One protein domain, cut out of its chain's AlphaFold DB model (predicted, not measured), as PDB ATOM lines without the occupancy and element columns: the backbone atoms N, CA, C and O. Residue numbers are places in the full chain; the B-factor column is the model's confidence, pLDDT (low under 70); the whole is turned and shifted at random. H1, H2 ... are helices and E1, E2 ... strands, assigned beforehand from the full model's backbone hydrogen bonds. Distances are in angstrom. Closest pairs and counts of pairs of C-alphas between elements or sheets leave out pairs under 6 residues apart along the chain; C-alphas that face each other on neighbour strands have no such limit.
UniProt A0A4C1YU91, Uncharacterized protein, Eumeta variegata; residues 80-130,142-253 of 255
ATOM      1  N   GLU A  80     175.515 219.667 169.612       81.94
ATOM      2  CA  GLU A  80     174.626 218.803 170.403       81.94
ATOM      3  C   GLU A  80     174.564 219.168 171.887       81.94
ATOM      4  O   GLU A  80     173.532 218.964 172.522       81.94
ATOM      5  N   GLU A  81     175.637 219.730 172.446       83.06
ATOM      6  CA  GLU A  81     175.655 220.179 173.843       83.06
ATOM      7  C   GLU A  81     174.901 221.503 174.031       83.06
ATOM      8  O   GLU A  81     174.616 221.926 175.154       83.06
ATOM      9  N   SER A  82     174.581 222.184 172.931       84.94
ATOM     10  CA  SER A  82     173.843 223.439 172.938       84.94
ATOM     11  C   SER A  82     172.342 223.215 172.743       84.94
ATOM     12  O   SER A  82     171.904 222.302 172.050       84.94
ATOM     13  N   ILE A  83     171.536 224.141 173.264       80.94
ATOM     14  CA  ILE A  83     170.073 224.153 173.071       80.94
ATOM     15  C   ILE A  83     169.688 224.300 171.582       80.94
ATOM     16  O   ILE A  83     168.591 223.923 171.180       80.94
ATOM     17  N   ILE A  84     170.585 224.844 170.751       78.94
ATOM     18  CA  ILE A  84     170.360 225.067 169.314       78.94
ATOM     19  C   ILE A  84     170.467 223.745 168.530       78.94
ATOM     20  O   ILE A  84     169.786 223.573 167.518       78.94
ATOM     21  N   GLY A  85     171.291 222.805 169.007       81.81
ATOM     22  CA  GLY A  85     171.574 221.537 168.338       81.81
ATOM     23  C   GLY A  85     172.391 221.688 167.048       81.81
ATOM     24  O   GLY A  85     173.058 222.696 166.811       81.81
ATOM     25  N   THR A  86     172.331 220.664 166.192       79.44
ATOM     26  CA  THR A  86     173.082 220.576 164.922       79.44
ATOM     27  C   THR A  86     172.307 220.947 163.672       79.44
ATOM     28  O   THR A  86     172.859 220.927 162.573       79.44
ATOM     29  N   ASN A  87     171.040 221.324 163.821       80.31
ATOM     30  CA  ASN A  87     170.182 221.674 162.698       80.31
ATOM     31  C   ASN A  87     170.030 223.199 162.631       80.31
ATOM     32  O   ASN A  87     169.265 223.762 163.420       80.31
ATOM     33  N   PRO A  88     170.742 223.897 161.726       83.75
ATOM     34  CA  PRO A  88     170.585 225.336 161.584       83.75
ATOM     35  C   PRO A  88     169.177 225.684 161.102       83.75
ATOM     36  O   PRO A  88     168.600 225.017 160.244       83.75
ATOM     37  N   GLY A  89     168.637 226.779 161.635       84.06
ATOM     38  CA  GLY A  89     167.418 227.371 161.096       84.06
ATOM     39  C   GLY A  89     167.633 227.855 159.661       84.06
ATOM     40  O   GLY A  89     168.708 228.358 159.321       84.06
ATOM     41  N   LEU A  90     166.593 227.739 158.839       83.44
ATOM     42  CA  LEU A  90     166.567 228.241 157.470       83.44
ATOM     43  C   LEU A  90     165.648 229.462 157.397       83.44
ATOM     44  O   LEU A  90     164.464 229.379 157.716       83.44
ATOM     45  N   GLY A  91     166.198 230.599 156.987       85.81
ATOM     46  CA  GLY A  91     165.435 231.801 156.667       85.81
ATOM     47  C   GLY A  91     165.412 232.050 155.165       85.81
ATOM     48  O   GLY A  91     166.268 231.558 154.433       85.81
ATOM     49  N   PHE A  92     164.471 232.866 154.701       88.44
ATOM     50  CA  PHE A  92     164.431 233.330 153.316       88.44
ATOM     51  C   PHE A  92     164.563 234.855 153.239       88.44
ATOM     52  O   PHE A  92     164.359 235.577 154.221       88.44
ATOM     53  N   ARG A  93     164.956 235.352 152.068       89.50
ATOM     54  CA  ARG A  93     164.994 236.770 151.708       89.50
ATOM     55  C   ARG A  93     164.351 236.947 150.327       89.50
ATOM     56  O   ARG A  93     164.586 236.098 149.465       89.50
ATOM     57  N   PRO A  94     163.585 238.031 150.102       89.81
ATOM     58  CA  PRO A  94     163.364 239.182 150.991       89.81
ATOM     59  C   PRO A  94     162.335 238.914 152.105       89.81
ATOM     60  O   PRO A  94     161.518 238.006 151.994       89.81
ATOM     61  N   LEU A  95     162.391 239.701 153.187       87.81
ATOM     62  CA  LEU A  95     161.405 239.629 154.272       87.81
ATOM     63  C   LEU A  95     160.239 240.590 153.991       87.81
ATOM     64  O   LEU A  95     160.496 241.730 153.594       87.81
ATOM     65  N   PRO A  96     158.982 240.171 154.209       86.94
ATOM     66  CA  PRO A  96     157.837 241.074 154.161       86.94
ATOM     67  C   PRO A  96     157.913 242.141 155.262       86.94
ATOM     68  O   PRO A  96     158.547 241.924 156.297       86.94
ATOM     69  N   PRO A  97     157.234 243.287 155.077       81.50
ATOM     70  CA  PRO A  97     157.176 244.338 156.090       81.50
ATOM     71  C   PRO A  97     156.406 243.890 157.342       81.50
ATOM     72  O   PRO A  97     156.703 244.341 158.446       81.50
ATOM     73  N   ALA A  98     155.439 242.981 157.183       79.94
ATOM     74  CA  ALA A  98     154.761 242.324 158.290       79.94
ATOM     75  C   ALA A  98     155.535 241.059 158.686       79.94
ATOM     76  O   ALA A  98     155.554 240.079 157.936       79.94
ATOM     77  N   VAL A  99     156.146 241.091 159.871       70.88
ATOM     78  CA  VAL A  99     157.029 240.035 160.403       70.88
ATOM     79  C   VAL A  99     156.341 238.677 160.604       70.88
ATOM     80  O   VAL A  99     157.022 237.656 160.604       70.88
ATOM     81  N   ASP A 100     155.009 238.660 160.697       69.88
ATOM     82  CA  ASP A 100     154.203 237.451 160.934       69.88
ATOM     83  C   ASP A 100     153.720 236.767 159.643       69.88
ATOM     84  O   ASP A 100     153.058 235.730 159.687       69.88
ATOM     85  N   SER A 101     154.022 237.341 158.476       73.75
ATOM     86  CA  SER A 101     153.608 236.790 157.183       73.75
ATOM     87  C   SER A 101     154.805 236.186 156.450       73.75
ATOM     88  O   SER A 101     155.884 236.762 156.441       73.75
ATOM     89  N   SER A 102     154.638 235.022 155.820       81.00
ATOM     90  CA  SER A 102     155.646 234.425 154.923       81.00
ATOM     91  C   SER A 102     155.276 234.588 153.447       81.00
ATOM     92  O   SER A 102     155.802 233.890 152.582       81.00
ATOM     93  N   VAL A 103     154.310 235.461 153.161       84.19
ATOM     94  CA  VAL A 103     153.707 235.606 151.839       84.19
ATOM     95  C   VAL A 103     154.372 236.764 151.111       84.19
ATOM     96  O   VAL A 103     154.522 237.855 151.654       84.19
ATOM     97  N   ILE A 104     154.742 236.519 149.859       85.94
ATOM     98  CA  ILE A 104     155.265 237.532 148.947       85.94
ATOM     99  C   ILE A 104     154.181 237.783 147.908       85.94
ATOM    100  O   ILE A 104     153.853 236.898 147.119       85.94
ATOM    101  N   TRP A 105     153.615 238.986 147.916       87.00
ATOM    102  CA  TRP A 105     152.634 239.421 146.928       87.00
ATOM    103  C   TRP A 105     153.164 240.637 146.178       87.00
ATOM    104  O   TRP A 105     153.712 241.573 146.764       87.00
ATOM    105  N   TYR A 106     153.019 240.613 144.860       90.00
ATOM    106  CA  TYR A 106     153.327 241.737 143.987       90.00
ATOM    107  C   TYR A 106     152.649 241.535 142.631       90.00
ATOM    108  O   TYR A 106     152.242 240.425 142.283       90.00
ATOM    109  N   LYS A 107     152.547 242.610 141.852       90.25
ATOM    110  CA  LYS A 107     152.137 242.556 140.448       90.25
ATOM    111  C   LYS A 107     153.374 242.682 139.568       90.25
ATOM    112  O   LYS A 107     154.036 243.712 139.597       90.25
ATOM    113  N   GLY A 108     153.681 241.657 138.772       87.75
ATOM    114  CA  GLY A 108     154.839 241.687 137.862       87.75
ATOM    115  C   GLY A 108     154.752 242.783 136.795       87.75
ATOM    116  O   GLY A 108     155.778 243.316 136.382       87.75
ATOM    117  N   SER A 109     153.533 243.168 136.403       88.88
ATOM    118  CA  SER A 109     153.281 244.220 135.411       88.88
ATOM    119  C   SER A 109     153.566 245.639 135.914       88.88
ATOM    120  O   SER A 109     153.701 246.544 135.098       88.88
ATOM    121  N   GLU A 110     153.621 245.855 137.232       92.50
ATOM    122  CA  GLU A 110     153.716 247.184 137.839       92.50
ATOM    123  C   GLU A 110     155.060 247.340 138.571       92.50
ATOM    124  O   GLU A 110     155.277 246.671 139.587       92.50
ATOM    125  N   PRO A 111     155.973 248.210 138.094       90.31
ATOM    126  CA  PRO A 111     157.314 248.344 138.666       90.31
ATOM    127  C   PRO A 111     157.308 248.787 140.129       90.31
ATOM    128  O   PRO A 111     158.088 248.276 140.934       90.31
ATOM    129  N   ASP A 112     156.378 249.662 140.506       92.12
ATOM    130  CA  ASP A 112     156.269 250.162 141.877       92.12
ATOM    131  C   ASP A 112     155.848 249.068 142.869       92.12
ATOM    132  O   ASP A 112     156.241 249.105 144.036       92.12
ATOM    133  N   SER A 113     155.127 248.037 142.407       91.25
ATOM    134  CA  SER A 113     154.669 246.941 143.264       91.25
ATOM    135  C   SER A 113     155.812 246.037 143.733       91.25
ATOM    136  O   SER A 113     155.763 245.547 144.862       91.25
ATOM    137  N   TYR A 114     156.825 245.796 142.892       91.81
ATOM    138  CA  TYR A 114     157.955 244.929 143.246       91.81
ATOM    139  C   TYR A 114     159.226 245.675 143.647       91.81
ATOM    140  O   TYR A 114     160.170 245.047 144.133       91.81
ATOM    141  N   LYS A 115     159.250 247.003 143.500       93.38
ATOM    142  CA  LYS A 115     160.372 247.860 143.891       93.38
ATOM    143  C   LYS A 115     160.837 247.602 145.327       93.38
ATOM    144  O   LYS A 115     162.024 247.384 145.546       93.38
ATOM    145  N   PHE A 116     159.900 247.505 146.274       92.06
ATOM    146  CA  PHE A 116     160.196 247.177 147.675       92.06
ATOM    147  C   PHE A 116     160.985 245.864 147.824       92.06
ATOM    148  O   PHE A 116     161.941 245.779 148.596       92.06
ATOM    149  N   TRP A 117     160.610 244.822 147.081       92.31
ATOM    150  CA  TRP A 117     161.272 243.520 147.151       92.31
ATOM    151  C   TRP A 117     162.681 243.567 146.564       92.31
ATOM    152  O   TRP A 117     163.618 243.044 147.168       92.31
ATOM    153  N   VAL A 118     162.832 244.241 145.424       93.12
ATOM    154  CA  VAL A 118     164.123 244.414 144.752       93.12
ATOM    155  C   VAL A 118     165.086 245.221 145.617       93.12
ATOM    156  O   VAL A 118     166.232 244.814 145.778       93.12
ATOM    157  N   GLU A 119     164.632 246.313 146.233       93.44
ATOM    158  CA  GLU A 119     165.460 247.138 147.121       93.44
ATOM    159  C   GLU A 119     165.908 246.370 148.372       93.44
ATOM    160  O   GLU A 119     167.077 246.435 148.755       93.44
ATOM    161  N   ASN A 120     165.018 245.573 148.974       92.56
ATOM    162  CA  ASN A 120     165.375 244.705 150.099       92.56
ATOM    163  C   ASN A 120     166.440 243.667 149.723       92.56
ATOM    164  O   ASN A 120     167.363 243.409 150.500       92.56
ATOM    165  N   LEU A 121     166.326 243.072 148.534       91.62
ATOM    166  CA  LEU A 121     167.314 242.127 148.020       91.62
ATOM    167  C   LEU A 121     168.642 242.808 147.679       91.62
ATOM    168  O   LEU A 121     169.696 242.305 148.058       91.62
ATOM    169  N   ALA A 122     168.607 243.979 147.045       91.31
ATOM    170  CA  ALA A 122     169.798 244.770 146.739       91.31
ATOM    171  C   ALA A 122     170.540 245.195 148.019       91.31
ATOM    172  O   ALA A 122     171.765 245.088 148.102       91.31
ATOM    173  N   SER A 123     169.799 245.609 149.054       91.88
ATOM    174  CA  SER A 123     170.351 245.918 150.379       91.88
ATOM    175  C   SER A 123     170.982 244.684 151.028       91.88
ATOM    176  O   SER A 123     172.111 244.748 151.518       91.88
ATOM    177  N   PHE A 124     170.309 243.532 150.960       89.19
ATOM    178  CA  PHE A 124     170.849 242.264 151.450       89.19
ATOM    179  C   PHE A 124     172.151 241.866 150.734       89.19
ATOM    180  O   PHE A 124     173.111 241.448 151.386       89.19
ATOM    181  N   LEU A 125     172.212 242.036 149.411       88.56
ATOM    182  CA  LEU A 125     173.382 241.694 148.600       88.56
ATOM    183  C   LEU A 125     174.512 242.723 148.669       88.56
ATOM    184  O   LEU A 125     175.631 242.435 148.242       88.56
ATOM    185  N   GLN A 126     174.279 243.899 149.257       87.12
ATOM    186  CA  GLN A 126     175.286 244.956 149.351       87.12
ATOM    187  C   GLN A 126     176.573 244.494 150.054       87.12
ATOM    188  O   GLN A 126     177.657 244.951 149.695       87.12
ATOM    189  N   ALA A 127     176.463 243.580 151.025       81.81
ATOM    190  CA  ALA A 127     177.606 243.008 151.737       81.81
ATOM    191  C   ALA A 127     178.458 242.052 150.877       81.81
ATOM    192  O   ALA A 127     179.625 241.840 151.192       81.81
ATOM    193  N   TYR A 128     177.884 241.496 149.807       79.56
ATOM    194  CA  TYR A 128     178.550 240.564 148.892       79.56
ATOM    195  C   TYR A 128     179.121 241.263 147.656       79.56
ATOM    196  O   TYR A 128     180.024 240.753 146.998       79.56
ATOM    197  N   LYS A 129     178.638 242.468 147.338       79.00
ATOM    198  CA  LYS A 129     179.209 243.258 146.252       79.00
ATOM    199  C   LYS A 129     180.640 243.656 146.593       79.00
ATOM    200  O   LYS A 129     180.884 244.387 147.555       79.00
ATOM    201  N   ARG A 130     181.584 243.275 145.729       68.56
ATOM    202  CA  ARG A 130     182.951 243.803 145.747       68.56
ATOM    203  C   ARG A 130     182.914 245.309 145.452       68.56
ATOM    204  O   ARG A 130     183.034 245.725 144.300       68.56
ATOM    205  N   HIS A 142     189.039 234.908 150.350       79.50
ATOM    206  CA  HIS A 142     189.778 233.899 149.602       79.50
ATOM    207  C   HIS A 142     188.861 233.263 148.561       79.50
ATOM    208  O   HIS A 142     187.724 232.920 148.871       79.50
ATOM    209  N   ASN A 143     189.349 233.061 147.337       80.12
ATOM    210  CA  ASN A 143     188.583 232.320 146.342       80.12
ATOM    211  C   ASN A 143     188.598 230.839 146.731       80.12
ATOM    212  O   ASN A 143     189.657 230.212 146.731       80.12
ATOM    213  N   CYS A 144     187.455 230.317 147.153       75.38
ATOM    214  CA  CYS A 144     187.335 228.929 147.570       75.38
ATOM    215  C   CYS A 144     186.764 228.079 146.450       75.38
ATOM    216  O   CYS A 144     185.981 228.552 145.633       75.38
ATOM    217  N   ASP A 145     187.120 226.806 146.488       70.94
ATOM    218  CA  ASP A 145     186.503 225.762 145.681       70.94
ATOM    219  C   ASP A 145     186.283 224.534 146.580       70.94
ATOM    220  O   ASP A 145     186.858 224.444 147.670       70.94
ATOM    221  N   PHE A 146     185.486 223.563 146.143       67.25
ATOM    222  CA  PHE A 146     185.209 222.326 146.879       67.25
ATOM    223  C   PHE A 146     186.487 221.592 147.300       67.25
ATOM    224  O   PHE A 146     186.543 220.987 148.369       67.25
ATOM    225  N   LYS A 147     187.532 221.680 146.473       71.12
ATOM    226  CA  LYS A 147     188.843 221.064 146.724       71.12
ATOM    227  C   LYS A 147     189.810 221.978 147.478       71.12
ATOM    228  O   LYS A 147     190.838 221.506 147.953       71.12
ATOM    229  N   LEU A 148     189.501 223.273 147.579       76.12
ATOM    230  CA  LEU A 148     190.398 224.294 148.114       76.12
ATOM    231  C   LEU A 148     189.686 225.123 149.200       76.12
ATOM    232  O   LEU A 148     189.135 226.191 148.911       76.12
ATOM    233  N   PRO A 149     189.669 224.639 150.458       73.75
ATOM    234  CA  PRO A 149     189.090 225.386 151.567       73.75
ATOM    235  C   PRO A 149     189.918 226.645 151.888       73.75
ATOM    236  O   PRO A 149     191.121 226.685 151.616       73.75
ATOM    237  N   PRO A 150     189.306 227.672 152.508       79.69
ATOM    238  CA  PRO A 150     190.023 228.883 152.877       79.69
ATOM    239  C   PRO A 150     191.024 228.587 154.007       79.69
ATOM    240  O   PRO A 150     190.734 227.768 154.888       79.69
ATOM    241  N   PRO A 151     192.180 229.274 154.038       80.19
ATOM    242  CA  PRO A 151     193.100 229.197 155.166       80.19
ATOM    243  C   PRO A 151     192.480 229.821 156.429       80.19
ATOM    244  O   PRO A 151     191.548 230.627 156.355       80.19
ATOM    245  N   ALA A 152     193.016 229.465 157.601       78.62
ATOM    246  CA  ALA A 152     192.520 229.955 158.886       78.62
ATOM    247  C   ALA A 152     192.465 231.495 158.928       78.62
ATOM    248  O   ALA A 152     193.426 232.174 158.570       78.62
ATOM    249  N   GLY A 153     191.324 232.042 159.355       77.69
ATOM    250  CA  GLY A 153     191.093 233.489 159.444       77.69
ATOM    251  C   GLY A 153     190.616 234.162 158.152       77.69
ATOM    252  O   GLY A 153     190.321 235.355 158.186       77.69
ATOM    253  N   LYS A 154     190.488 233.428 157.035       80.62
ATOM    254  CA  LYS A 154     189.889 233.938 155.791       80.62
ATOM    255  C   LYS A 154     188.512 233.331 155.529       80.62
ATOM    256  O   LYS A 154     188.209 232.219 155.955       80.62
ATOM    257  N   VAL A 155     187.685 234.078 154.808       81.44
ATOM    258  CA  VAL A 155     186.323 233.714 154.404       81.44
ATOM    259  C   VAL A 155     186.303 233.455 152.901       81.44
ATOM    260  O   VAL A 155     187.050 234.084 152.152       81.44
ATOM    261  N   CYS A 156     185.460 232.525 152.463       81.00
ATOM    262  CA  CYS A 156     185.264 232.262 151.045       81.00
ATOM    263  C   CYS A 156     184.550 233.414 150.352       81.00
ATOM    264  O   CYS A 156     183.583 233.958 150.883       81.00
ATOM    265  N   ASP A 157     185.032 233.760 149.164       79.62
ATOM    266  CA  ASP A 157     184.332 234.694 148.303       79.62
ATOM    267  C   ASP A 157     183.110 234.042 147.662       79.62
ATOM    268  O   ASP A 157     183.142 232.865 147.300       79.62
ATOM    269  N   VAL A 158     182.058 234.835 147.498       78.69
ATOM    270  CA  VAL A 158     180.797 234.408 146.900       78.69
ATOM    271  C   VAL A 158     180.520 235.323 145.719       78.69
ATOM    272  O   VAL A 158     180.255 236.515 145.892       78.69
ATOM    273  N   ASP A 159     180.603 234.776 144.508       77.38
ATOM    274  CA  ASP A 159     180.368 235.553 143.295       77.38
ATOM    275  C   ASP A 159     178.872 235.654 142.981       77.38
ATOM    276  O   ASP A 159     178.277 234.763 142.369       77.38
ATOM    277  N   THR A 160     178.272 236.787 143.345       80.00
ATOM    278  CA  THR A 160     176.853 237.074 143.096       80.00
ATOM    279  C   THR A 160     176.500 237.165 141.610       80.00
ATOM    280  O   THR A 160     175.326 237.106 141.258       80.00
ATOM    281  N   ARG A 161     177.484 237.343 140.717       80.00
ATOM    282  CA  ARG A 161     177.249 237.459 139.266       80.00
ATOM    283  C   ARG A 161     176.968 236.109 138.617       80.00
ATOM    284  O   ARG A 161     176.314 236.058 137.579       80.00
ATOM    285  N   SER A 162     177.435 235.026 139.239       79.75
ATOM    286  CA  SER A 162     177.229 233.656 138.760       79.75
ATOM    287  C   SER A 162     175.773 233.185 138.873       79.75
ATOM    288  O   SER A 162     175.387 232.208 138.240       79.75
ATOM    289  N   TRP A 163     174.933 233.905 139.622       80.81
ATOM    290  CA  TRP A 163     173.548 233.530 139.916       80.81
ATOM    291  C   TRP A 163     172.533 233.952 138.846       80.81
ATOM    292  O   TRP A 163     171.343 234.047 139.141       80.81
ATOM    293  N   GLY A 164     172.955 234.230 137.609       78.25
ATOM    294  CA  GLY A 164     172.032 234.577 136.520       78.25
ATOM    295  C   GLY A 164     170.928 233.516 136.361       78.25
ATOM    296  O   GLY A 164     171.254 232.333 136.289       78.25
ATOM    297  N   PRO A 165     169.628 233.885 136.320       82.94
ATOM    298  CA  PRO A 165     169.040 235.219 136.099       82.94
ATOM    299  C   PRO A 165     168.776 236.078 137.360       82.94
ATOM    300  O   PRO A 165     168.212 237.171 137.242       82.94
ATOM    301  N   CYS A 166     169.163 235.613 138.549       86.75
ATOM    302  CA  CYS A 166     168.907 236.222 139.859       86.75
ATOM    303  C   CYS A 166     169.929 237.300 140.245       86.75
ATOM    304  O   CYS A 166     170.490 237.294 141.340       86.75
ATOM    305  N   VAL A 167     170.150 238.243 139.335       87.56
ATOM    306  CA  VAL A 167     171.081 239.360 139.513       87.56
ATOM    307  C   VAL A 167     170.331 240.682 139.655       87.56
ATOM    308  O   VAL A 167     169.184 240.821 139.212       87.56
ATOM    309  N   GLU A 168     170.970 241.659 140.292       88.31
ATOM    310  CA  GLU A 168     170.347 242.951 140.585       88.31
ATOM    311  C   GLU A 168     170.053 243.748 139.315       88.31
ATOM    312  O   GLU A 168     169.003 244.377 139.218       88.31
ATOM    313  N   GLU A 169     170.917 243.638 138.304       88.62
ATOM    314  CA  GLU A 169     170.753 244.272 136.991       88.62
ATOM    315  C   GLU A 169     169.451 243.828 136.303       88.62
ATOM    316  O   GLU A 169     168.864 244.564 135.514       88.62
ATOM    317  N   ASN A 170     168.972 242.629 136.636       88.81
ATOM    318  CA  ASN A 170     167.750 242.035 136.107       88.81
ATOM    319  C   ASN A 170     166.560 242.149 137.086       88.81
ATOM    320  O   ASN A 170     165.552 241.452 136.930       88.81
ATOM    321  N   HIS A 171     166.671 242.993 138.120       90.81
ATOM    322  CA  HIS A 171     165.667 243.166 139.177       90.81
ATOM    323  C   HIS A 171     165.235 241.830 139.805       90.81
ATOM    324  O   HIS A 171     164.051 241.614 140.069       90.81
ATOM    325  N   PHE A 172     166.176 240.887 139.959       90.62
ATOM    326  CA  PHE A 172     165.924 239.544 140.501       90.62
ATOM    327  C   PHE A 172     164.747 238.809 139.826       90.62
ATOM    328  O   PHE A 172     164.016 238.068 140.480       90.62
ATOM    329  N   ALA A 173     164.538 239.061 138.526       90.00
ATOM    330  CA  ALA A 173     163.464 238.500 137.703       90.00
ATOM    331  C   ALA A 173     162.018 238.787 138.182       90.00
ATOM    332  O   ALA A 173     161.064 238.205 137.660       90.00
ATOM    333  N   TYR A 174     161.813 239.766 139.075       89.25
ATOM    334  CA  TYR A 174     160.467 240.155 139.525       89.25
ATOM    335  C   TYR A 174     159.577 240.639 138.370       89.25
ATOM    336  O   TYR A 174     158.412 240.256 138.294       89.25
ATOM    337  N   HIS A 175     160.139 241.374 137.405       88.81
ATOM    338  CA  HIS A 175     159.421 241.836 136.208       88.81
ATOM    339  C   HIS A 175     158.887 240.695 135.315       88.81
ATOM    340  O   HIS A 175     157.937 240.896 134.565       88.81
ATOM    341  N   LYS A 176     159.461 239.483 135.397       87.25
ATOM    342  CA  LYS A 176     159.014 238.296 134.636       87.25
ATOM    343  C   LYS A 176     157.998 237.443 135.392       87.25
ATOM    344  O   LYS A 176     157.627 236.379 134.912       87.25
ATOM    345  N   SER A 177     157.543 237.891 136.564       85.62
ATOM    346  CA  SER A 177     156.711 237.087 137.475       85.62
ATOM    347  C   SER A 177     157.378 235.774 137.925       85.62
ATOM    348  O   SER A 177     156.700 234.850 138.362       85.62
ATOM    349  N   THR A 178     158.710 235.700 137.843       86.75
ATOM    350  CA  THR A 178     159.535 234.572 138.295       86.75
ATOM    351  C   THR A 178     160.535 235.075 139.342       86.75
ATOM    352  O   THR A 178     161.719 235.232 139.045       86.75
ATOM    353  N   PRO A 179     160.071 235.406 140.562       88.06
ATOM    354  CA  PRO A 179     160.893 236.089 141.551       88.06
ATOM    355  C   PRO A 179     161.989 235.161 142.077       88.06
ATOM    356  O   PRO A 179     161.739 233.994 142.391       88.06
ATOM    357  N   CYS A 180     163.197 235.694 142.222       87.50
ATOM    358  CA  CYS A 180     164.284 234.982 142.878       87.50
ATOM    359  C   CYS A 180     164.221 235.154 144.397       87.50
ATOM    360  O   CYS A 180     164.078 236.267 144.905       87.50
ATOM    361  N   LEU A 181     164.383 234.042 145.113       87.94
ATOM    362  CA  LEU A 181     164.426 234.007 146.570       87.94
ATOM    363  C   LEU A 181     165.783 233.477 147.021       87.94
ATOM    364  O   LEU A 181     166.293 232.494 146.479       87.94
ATOM    365  N   PHE A 182     166.345 234.115 148.043       87.31
ATOM    366  CA  PHE A 182     167.591 233.665 148.650       87.31
ATOM    367  C   PHE A 182     167.291 232.943 149.950       87.31
ATOM    368  O   PHE A 182     166.632 233.486 150.839       87.31
ATOM    369  N   LEU A 183     167.803 231.727 150.067       85.38
ATOM    370  CA  LEU A 183     167.708 230.933 151.278       85.38
ATOM    371  C   LEU A 183     168.990 231.115 152.092       85.38
ATOM    372  O   LEU A 183     170.097 230.932 151.593       85.38
ATOM    373  N   LYS A 184     168.829 231.512 153.356       82.44
ATOM    374  CA  LYS A 184     169.910 231.840 154.284       82.44
ATOM    375  C   LYS A 184     169.856 230.920 155.495       82.44
ATOM    376  O   LYS A 184     168.923 230.994 156.295       82.44
ATOM    377  N   LEU A 185     170.904 230.128 155.672       82.62
ATOM    378  CA  LEU A 185     171.116 229.330 156.876       82.62
ATOM    379  C   LEU A 185     171.561 230.221 158.046       82.62
ATOM    380  O   LEU A 185     172.292 231.205 157.867       82.62
ATOM    381  N   ASN A 186     171.123 229.882 159.258       86.06
ATOM    382  CA  ASN A 186     171.628 230.519 160.465       86.06
ATOM    383  C   ASN A 186     173.079 230.091 160.727       86.06
ATOM    384  O   ASN A 186     173.414 228.912 160.629       86.06
ATOM    385  N   LYS A 187     173.940 231.045 161.092       83.75
ATOM    386  CA  LYS A 187     175.353 230.762 161.359       83.75
ATOM    387  C   LYS A 187     175.500 230.117 162.739       83.75
ATOM    388  O   LYS A 187     175.199 230.760 163.741       83.75
ATOM    389  N   ILE A 188     176.027 228.894 162.782       83.38
ATOM    390  CA  ILE A 188     176.376 228.174 164.016       83.38
ATOM    391  C   ILE A 188     177.904 228.041 164.096       83.38
ATOM    392  O   ILE A 188     178.567 227.778 163.094       83.38
ATOM    393  N   PHE A 189     178.476 228.257 165.285       84.19
ATOM    394  CA  PHE A 189     179.918 228.119 165.503       84.19
ATOM    395  C   PHE A 189     180.355 226.658 165.338       84.19
ATOM    396  O   PHE A 189     179.675 225.764 165.830       84.19
ATOM    397  N   ALA A 190     181.477 226.429 164.647       81.38
ATOM    398  CA  ALA A 190     182.040 225.104 164.353       81.38
ATOM    399  C   ALA A 190     181.112 224.122 163.605       81.38
ATOM    400  O   ALA A 190     181.481 222.966 163.410       81.38
ATOM    401  N   TRP A 191     179.952 224.573 163.122       83.50
ATOM    402  CA  TRP A 191     179.041 223.725 162.366       83.50
ATOM    403  C   TRP A 191     179.601 223.410 160.981       83.50
ATOM    404  O   TRP A 191     180.122 224.284 160.278       83.50
ATOM    405  N   ARG A 192     179.483 222.146 160.583       78.00
ATOM    406  CA  ARG A 192     179.840 221.669 159.252       78.00
ATOM    407  C   ARG A 192     178.658 220.880 158.700       78.00
ATOM    408  O   ARG A 192     178.133 220.045 159.428       78.00
ATOM    409  N   PRO A 193     178.228 221.151 157.457       74.44
ATOM    410  CA  PRO A 193     177.150 220.391 156.853       74.44
ATOM    411  C   PRO A 193     177.604 218.954 156.614       74.44
ATOM    412  O   PRO A 193     178.630 218.730 155.966       74.44
ATOM    413  N   ASP A 194     176.797 218.008 157.077       72.44
ATOM    414  CA  ASP A 194     176.883 216.622 156.644       72.44
ATOM    415  C   ASP A 194     176.162 216.485 155.302       72.44
ATOM    416  O   ASP A 194     175.029 216.944 155.125       72.44
ATOM    417  N   TYR A 195     176.835 215.879 154.330       71.38
ATOM    418  CA  TYR A 195     176.319 215.701 152.979       71.38
ATOM    419  C   TYR A 195     176.437 214.241 152.542       71.38
ATOM    420  O   TYR A 195     177.295 213.498 153.018       71.38
ATOM    421  N   TYR A 196     175.564 213.818 151.624       68.88
ATOM    422  CA  TYR A 196     175.631 212.474 151.053       68.88
ATOM    423  C   TYR A 196     176.711 212.428 149.969       68.88
ATOM    424  O   TYR A 196     176.773 213.292 149.097       68.88
ATOM    425  N   ASN A 197     177.546 211.390 150.016       68.88
ATOM    426  CA  ASN A 197     178.610 211.165 149.033       68.88
ATOM    427  C   ASN A 197     178.103 210.500 147.742       68.88
ATOM    428  O   ASN A 197     178.815 210.474 146.740       68.88
ATOM    429  N   SER A 198     176.907 209.905 147.760       68.19
ATOM    430  CA  SER A 198     176.373 209.123 146.639       68.19
ATOM    431  C   SER A 198     174.855 209.245 146.557       68.19
ATOM    432  O   SER A 198     174.176 209.294 147.583       68.19
ATOM    433  N   SER A 199     174.323 209.276 145.335       71.44
ATOM    434  CA  SER A 199     172.883 209.355 145.049       71.44
ATOM    435  C   SER A 199     172.145 208.018 145.201       71.44
ATOM    436  O   SER A 199     170.914 207.997 145.202       71.44
ATOM    437  N   ASP A 200     172.877 206.920 145.386       72.19
ATOM    438  CA  ASP A 200     172.314 205.574 145.554       72.19
ATOM    439  C   ASP A 200     171.787 205.317 146.975       72.19
ATOM    440  O   ASP A 200     170.873 204.519 147.176       72.19
ATOM    441  N   HIS A 201     172.330 206.025 147.970       73.62
ATOM    442  CA  HIS A 201     172.012 205.844 149.389       73.62
ATOM    443  C   HIS A 201     171.279 207.063 149.962       73.62
ATOM    444  O   HIS A 201     171.708 207.660 150.951       73.62
ATOM    445  N   LEU A 202     170.170 207.448 149.327       77.81
ATOM    446  CA  LEU A 202     169.287 208.498 149.837       77.81
ATOM    447  C   LEU A 202     168.277 207.917 150.845       77.81
ATOM    448  O   LEU A 202     167.802 206.793 150.672       77.81
ATOM    449  N   PRO A 203     167.930 208.654 151.913       79.56
ATOM    450  CA  PRO A 203     167.000 208.170 152.925       79.56
ATOM    451  C   PRO A 203     165.578 208.040 152.366       79.56
ATOM    452  O   PRO A 203     165.087 208.926 151.667       79.56
ATOM    453  N   ALA A 204     164.864 206.983 152.767       77.69
ATOM    454  CA  ALA A 204     163.482 206.728 152.344       77.69
ATOM    455  C   ALA A 204     162.478 207.815 152.788       77.69
ATOM    456  O   ALA A 204     161.370 207.890 152.267       77.69
ATOM    457  N   THR A 205     162.856 208.668 153.745       78.06
ATOM    458  CA  THR A 205     162.058 209.820 154.194       78.06
ATOM    459  C   THR A 205     162.066 210.991 153.206       78.06
ATOM    460  O   THR A 205     161.278 211.923 153.367       78.06
ATOM    461  N   MET A 206     162.943 210.972 152.199       76.44
ATOM    462  CA  MET A 206     163.004 211.980 151.141       76.44
ATOM    463  C   MET A 206     161.916 211.718 150.078       76.44
ATOM    464  O   MET A 206     161.754 210.567 149.675       76.44
ATOM    465  N   PRO A 207     161.191 212.737 149.575       81.06
ATOM    466  CA  PRO A 207     160.194 212.555 148.513       81.06
ATOM    467  C   PRO A 207     160.783 211.928 147.241       81.06
ATOM    468  O   PRO A 207     161.889 212.295 146.844       81.06
ATOM    469  N   ALA A 208     160.035 211.031 146.586       82.25
ATOM    470  CA  ALA A 208     160.485 210.317 145.384       82.25
ATOM    471  C   ALA A 208     160.903 211.273 144.254       82.25
ATOM    472  O   ALA A 208     162.015 211.164 143.748       82.25
ATOM    473  N   ASP A 209     160.084 212.291 143.972       79.62
ATOM    474  CA  ASP A 209     160.366 213.310 142.949       79.62
ATOM    475  C   ASP A 209     161.725 213.995 143.163       79.62
ATOM    476  O   ASP A 209     162.453 214.298 142.216       79.62
ATOM    477  N   LEU A 210     162.089 214.227 144.429       74.69
ATOM    478  CA  LEU A 210     163.360 214.845 144.778       74.69
ATOM    479  C   LEU A 210     164.523 213.864 144.631       74.69
ATOM    480  O   LEU A 210     165.583 214.247 144.140       74.69
ATOM    481  N   GLN A 211     164.338 212.606 145.033       78.31
ATOM    482  CA  GLN A 211     165.355 211.576 144.829       78.31
ATOM    483  C   GLN A 211     165.670 211.407 143.339       78.31
ATOM    484  O   GLN A 211     166.840 211.327 142.970       78.31
ATOM    485  N   ASP A 212     164.647 211.415 142.486       81.94
ATOM    486  CA  ASP A 212     164.802 211.292 141.037       81.94
ATOM    487  C   ASP A 212     165.474 212.527 140.434       81.94
ATOM    488  O   ASP A 212     166.370 212.403 139.596       81.94
ATOM    489  N   HIS A 213     165.121 213.725 140.913       76.19
ATOM    490  CA  HIS A 213     165.793 214.959 140.516       76.19
ATOM    491  C   HIS A 213     167.281 214.958 140.889       76.19
ATOM    492  O   HIS A 213     168.125 215.300 140.058       76.19
ATOM    493  N   ILE A 214     167.617 214.523 142.109       74.44
ATOM    494  CA  ILE A 214     169.005 214.383 142.556       74.44
ATOM    495  C   ILE A 214     169.723 213.373 141.665       74.44
ATOM    496  O   ILE A 214     170.744 213.715 141.078       74.44
ATOM    497  N   LYS A 215     169.178 212.164 141.486       78.50
ATOM    498  CA  LYS A 215     169.784 211.129 140.633       78.50
ATOM    499  C   LYS A 215     170.065 211.646 139.222       78.50
ATOM    500  O   LYS A 215     171.174 211.457 138.724       78.50
ATOM    501  N   ASN A 216     169.120 212.377 138.629       79.25
ATOM    502  CA  ASN A 216     169.277 212.985 137.310       79.25
ATOM    503  C   ASN A 216     170.429 214.007 137.273       79.25
ATOM    504  O   ASN A 216     171.311 213.903 136.429       79.25
ATOM    505  N   ILE A 217     170.499 214.942 138.228       71.31
ATOM    506  CA  ILE A 217     171.588 215.937 138.279       71.31
ATOM    507  C   ILE A 217     172.948 215.272 138.522       71.31
ATOM    508  O   ILE A 217     173.941 215.635 137.892       71.31
ATOM    509  N   THR A 218     173.006 214.272 139.404       67.38
ATOM    510  CA  THR A 218     174.261 213.577 139.732       67.38
ATOM    511  C   THR A 218     174.837 212.768 138.571       67.38
ATOM    512  O   THR A 218     176.033 212.472 138.579       67.38
ATOM    513  N   ALA A 219     174.027 212.453 137.553       62.91
ATOM    514  CA  ALA A 219     174.509 211.852 136.313       62.91
ATOM    515  C   ALA A 219     175.378 212.825 135.491       62.91
ATOM    516  O   ALA A 219     176.251 212.376 134.750       62.91
ATOM    517  N   PHE A 220     175.172 214.140 135.648       60.69
ATOM    518  CA  PHE A 220     175.910 215.183 134.933       60.69
ATOM    519  C   PHE A 220     177.129 215.701 135.706       60.69
ATOM    520  O   PHE A 220     178.173 215.919 135.097       60.69
ATOM    521  N   ASP A 221     177.038 215.864 137.032       59.00
ATOM    522  CA  ASP A 221     178.184 216.269 137.856       59.00
ATOM    523  C   ASP A 221     178.139 215.644 139.261       59.00
ATOM    524  O   ASP A 221     177.256 215.910 140.082       59.00
ATOM    525  N   LYS A 222     179.146 214.813 139.553       57.53
ATOM    526  CA  LYS A 222     179.287 214.095 140.828       57.53
ATOM    527  C   LYS A 222     179.623 215.019 142.004       57.53
ATOM    528  O   LYS A 222     179.396 214.634 143.146       57.53
ATOM    529  N   ASN A 223     180.130 216.229 141.764       54.69
ATOM    530  CA  ASN A 223     180.478 217.168 142.837       54.69
ATOM    531  C   ASN A 223     179.260 217.958 143.354       54.69
ATOM    532  O   ASN A 223     179.306 218.505 144.455       54.69
ATOM    533  N   TYR A 224     178.145 217.976 142.611       54.38
ATOM    534  CA  TYR A 224     176.915 218.682 143.003       54.38
ATOM    535  C   TYR A 224     176.095 217.954 144.077       54.38
ATOM    536  O   TYR A 224     175.246 218.578 144.719       54.38
ATOM    537  N   VAL A 225     176.367 216.664 144.326       50.53
ATOM    538  CA  VAL A 225     175.666 215.867 145.352       50.53
ATOM    539  C   VAL A 225     175.800 216.535 146.727       50.53
ATOM    540  O   VAL A 225     174.831 216.614 147.477       50.53
ATOM    541  N   ALA A 226     176.973 217.102 147.031       47.53
ATOM    542  CA  ALA A 226     177.268 217.688 148.336       47.53
ATOM    543  C   ALA A 226     176.440 218.953 148.657       47.53
ATOM    544  O   ALA A 226     176.109 219.213 149.818       47.53
ATOM    545  N   LEU A 227     176.086 219.735 147.630       48.97
ATOM    546  CA  LEU A 227     175.453 221.051 147.777       48.97
ATOM    547  C   LEU A 227     173.919 220.980 147.716       48.97
ATOM    548  O   LEU A 227     173.238 221.695 148.446       48.97
ATOM    549  N   VAL A 228     173.364 220.084 146.892       47.12
ATOM    550  CA  VAL A 228     171.903 219.909 146.749       47.12
ATOM    551  C   VAL A 228     171.304 219.176 147.955       47.12
ATOM    552  O   VAL A 228     170.199 219.483 148.400       47.12
ATOM    553  N   VAL A 229     172.050 218.234 148.530       43.56
ATOM    554  CA  VAL A 229     171.584 217.385 149.631       43.56
ATOM    555  C   VAL A 229     171.479 218.134 150.960       43.56
ATOM    556  O   VAL A 229     170.522 217.933 151.705       43.56
ATOM    557  N   SER A 230     172.441 219.001 151.267       40.84
ATOM    558  CA  SER A 230     172.517 219.699 152.559       40.84
ATOM    559  C   SER A 230     171.433 220.774 152.715       40.84
ATOM    560  O   SER A 230     171.062 221.144 153.826       40.84
ATOM    561  N   ALA A 231     170.889 221.254 151.601       44.06
ATOM    562  CA  ALA A 231     169.919 222.334 151.552       44.06
ATOM    563  C   ALA A 231     168.444 221.904 151.639       44.06
ATOM    564  O   ALA A 231     167.581 222.719 151.966       44.06
ATOM    565  N   LEU A 232     168.137 220.646 151.314       50.72
ATOM    566  CA  LEU A 232     166.756 220.182 151.122       50.72
ATOM    567  C   LEU A 232     166.229 219.317 152.275       50.72
ATOM    568  O   LEU A 232     165.104 218.814 152.228       50.72
ATOM    569  N   LEU A 233     167.002 219.172 153.353       41.06
ATOM    570  CA  LEU A 233     166.590 218.393 154.513       41.06
ATOM    571  C   LEU A 233     165.648 219.214 155.411       41.06
ATOM    572  O   LEU A 233     166.070 220.015 156.238       41.06
ATOM    573  N   ARG A 234     164.350 218.912 155.242       35.66
ATOM    574  CA  ARG A 234     163.145 219.376 155.966       35.66
ATOM    575  C   ARG A 234     162.441 220.627 155.431       35.66
ATOM    576  O   ARG A 234     162.067 221.510 156.198       35.66
ATOM    577  N   MET A 235     162.043 220.602 154.161       29.31
ATOM    578  CA  MET A 235     160.721 221.147 153.821       29.31
ATOM    579  C   MET A 235     159.667 220.064 154.080       29.31
ATOM    580  O   MET A 235     159.544 219.098 153.330       29.31
ATOM    581  N   ARG A 236     158.937 220.176 155.196       34.88
ATOM    582  CA  ARG A 236     157.780 219.313 155.477       34.88
ATOM    583  C   ARG A 236     156.608 219.819 154.627       34.88
ATOM    584  O   ARG A 236     156.143 220.927 154.861       34.88
ATOM    585  N   ASN A 237     156.155 218.972 153.698       28.83
ATOM    586  CA  ASN A 237     155.055 219.140 152.729       28.83
ATOM    587  C   ASN A 237     155.350 220.005 151.483       28.83
ATOM    588  O   ASN A 237     155.168 221.220 151.529       28.83
ATOM    589  N   PRO A 238     155.688 219.397 150.326       34.84
ATOM    590  CA  PRO A 238     155.414 220.026 149.036       34.84
ATOM    591  C   PRO A 238     153.889 220.054 148.779       34.84
ATOM    592  O   PRO A 238     153.210 219.054 149.033       34.84
ATOM    593  N   PRO A 239     153.311 221.175 148.312       28.70
ATOM    594  CA  PRO A 239     151.893 221.249 147.973       28.70
ATOM    595  C   PRO A 239     151.563 220.421 146.721       28.70
ATOM    596  O   PRO A 239     152.306 220.389 145.744       28.70
ATOM    597  N   SER A 240     150.393 219.786 146.751       30.66
ATOM    598  CA  SER A 240     149.840 218.853 145.765       30.66
ATOM    599  C   SER A 240     149.293 219.519 144.488       30.66
ATOM    600  O   SER A 240     148.184 219.202 144.057       30.66
ATOM    601  N   SER A 241     150.007 220.477 143.886       27.44
ATOM    602  CA  SER A 241     149.559 221.108 142.633       27.44
ATOM    603  C   SER A 241     150.729 221.448 141.698       27.44
ATOM    604  O   SER A 241     151.578 222.260 142.063       27.44
ATOM    605  N   PRO A 242     150.773 220.889 140.472       31.25
ATOM    606  CA  PRO A 242     151.901 221.030 139.551       31.25
ATOM    607  C   PRO A 242     151.824 222.297 138.677       31.25
ATOM    608  O   PRO A 242     152.280 222.292 137.537       31.25
ATOM    609  N   ARG A 243     151.241 223.401 139.162       30.11
ATOM    610  CA  ARG A 243     151.231 224.668 138.409       30.11
ATOM    611  C   ARG A 243     152.056 225.724 139.133       30.11
ATOM    612  O   ARG A 243     151.620 226.283 140.131       30.11
ATOM    613  N   ASN A 244     153.220 226.010 138.549       28.97
ATOM    614  CA  ASN A 244     154.073 227.176 138.801       28.97
ATOM    615  C   ASN A 244     154.886 227.174 140.106       28.97
ATOM    616  O   ASN A 244     154.895 228.168 140.825       28.97
ATOM    617  N   LEU A 245     155.656 226.112 140.366       29.47
ATOM    618  CA  LEU A 245     156.790 226.180 141.300       29.47
ATOM    619  C   LEU A 245     158.132 226.139 140.545       29.47
ATOM    620  O   LEU A 245     158.983 225.294 140.782       29.47
ATOM    621  N   LEU A 246     158.310 227.061 139.595       29.05
ATOM    622  CA  LEU A 246     159.628 227.418 139.056       29.05
ATOM    623  C   LEU A 246     160.094 228.705 139.746       29.05
ATOM    624  O   LEU A 246     160.220 229.762 139.133       29.05
ATOM    625  N   THR A 247     160.298 228.633 141.058       32.75
ATOM    626  CA  THR A 247     161.079 229.633 141.783       32.75
ATOM    627  C   THR A 247     162.500 229.098 141.898       32.75
ATOM    628  O   THR A 247     162.755 228.099 142.567       32.75
ATOM    629  N   HIS A 248     163.441 229.743 141.207       37.44
ATOM    630  CA  HIS A 248     164.862 229.463 141.376       37.44
ATOM    631  C   HIS A 248     165.267 229.902 142.790       37.44
ATOM    632  O   HIS A 248     165.446 231.090 143.056       37.44
ATOM    633  N   ALA A 249     165.348 228.946 143.714       36.16
ATOM    634  CA  ALA A 249     165.861 229.176 145.055       36.16
ATOM    635  C   ALA A 249     167.385 229.003 145.038       36.16
ATOM    636  O   ALA A 249     167.885 227.916 144.759       36.16
ATOM    637  N   CYS A 250     168.124 230.075 145.329       40.28
ATOM    638  CA  CYS A 250     169.568 229.990 145.544       40.28
ATOM    639  C   CYS A 250     169.834 229.709 147.025       40.28
ATOM    640  O   CYS A 250     169.380 230.453 147.901       40.28
ATOM    641  N   LEU A 251     170.544 228.616 147.294       40.81
ATOM    642  CA  LEU A 251     170.909 228.160 148.632       40.81
ATOM    643  C   LEU A 251     172.334 228.587 148.956       40.81
ATOM    644  O   LEU A 251     173.263 228.256 148.225       40.81
ATOM    645  N   GLU A 252     172.488 229.312 150.061       39.69
ATOM    646  CA  GLU A 252     173.764 229.881 150.484       39.69
ATOM    647  C   GLU A 252     174.327 229.148 151.710       39.69
ATOM    648  O   GLU A 252     173.714 229.171 152.780       39.69
ATOM    649  N   PHE A 253     175.531 228.574 151.585       34.12
ATOM    650  CA  PHE A 253     176.297 227.986 152.693       34.12
ATOM    651  C   PHE A 253     177.425 228.922 153.137       34.12
ATOM    652  O   PHE A 253     178.505 228.946 152.549       34.12
TER     653      PHE A 253
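What this domain is: This is residues 80 to 130 and 142 to 253 of the 255 residues of an uncharacterized protein of Eumeta variegata (UniProt A0A4C1YU91). Amid long loops, with little regular structure, lies a small mixed sheet, E1 E2 E3, between the hairpin H4 H5 and the pair H1 H3. The printed part has 163 residues, 64 in the named elements E1 H1 H2 H3 E2 H4 H5 E3, class mixed. It is compact, with radius of gyration of the C-alphas 17.6 A and spans 46, 43 and 38 A.

How they stand to each other: Find E2, residues 181 to 185: it is antiparallel to E1, residues 90 to 93, N 91 and O 184 being 2.8 A apart, and parallel to E3, residues 249 to 252, N 183 and O 250 being 3.0 A apart. H5, residues 222 to 231, lies over E3 and touches H4, residues 208 to 220; C-alphas 218 and 225 are closest, 6.2 A. H1, residues 111 to 125, touches H3, residues 168 to 176; C-alphas 118 and 171 are closest, 5.9 A. In H3, 0 of 5 O i to N i+4 pairs are within hydrogen-bond range, and 4 of 6 O i to N i+3; in H5, 2 of 6 and 1 of 7.

Where its parts are: Find E1 beginning at C-alpha 90, (166.567, 228.241, 157.470), and E3 ending at C-alpha 252, (173.764, 229.881, 150.484).

The domain as a whole: Residues 131 to 141 are cut out, with C-alphas 130 and 142 12.6 A apart; residues 218 to 253 are among those with pLDDT under 70.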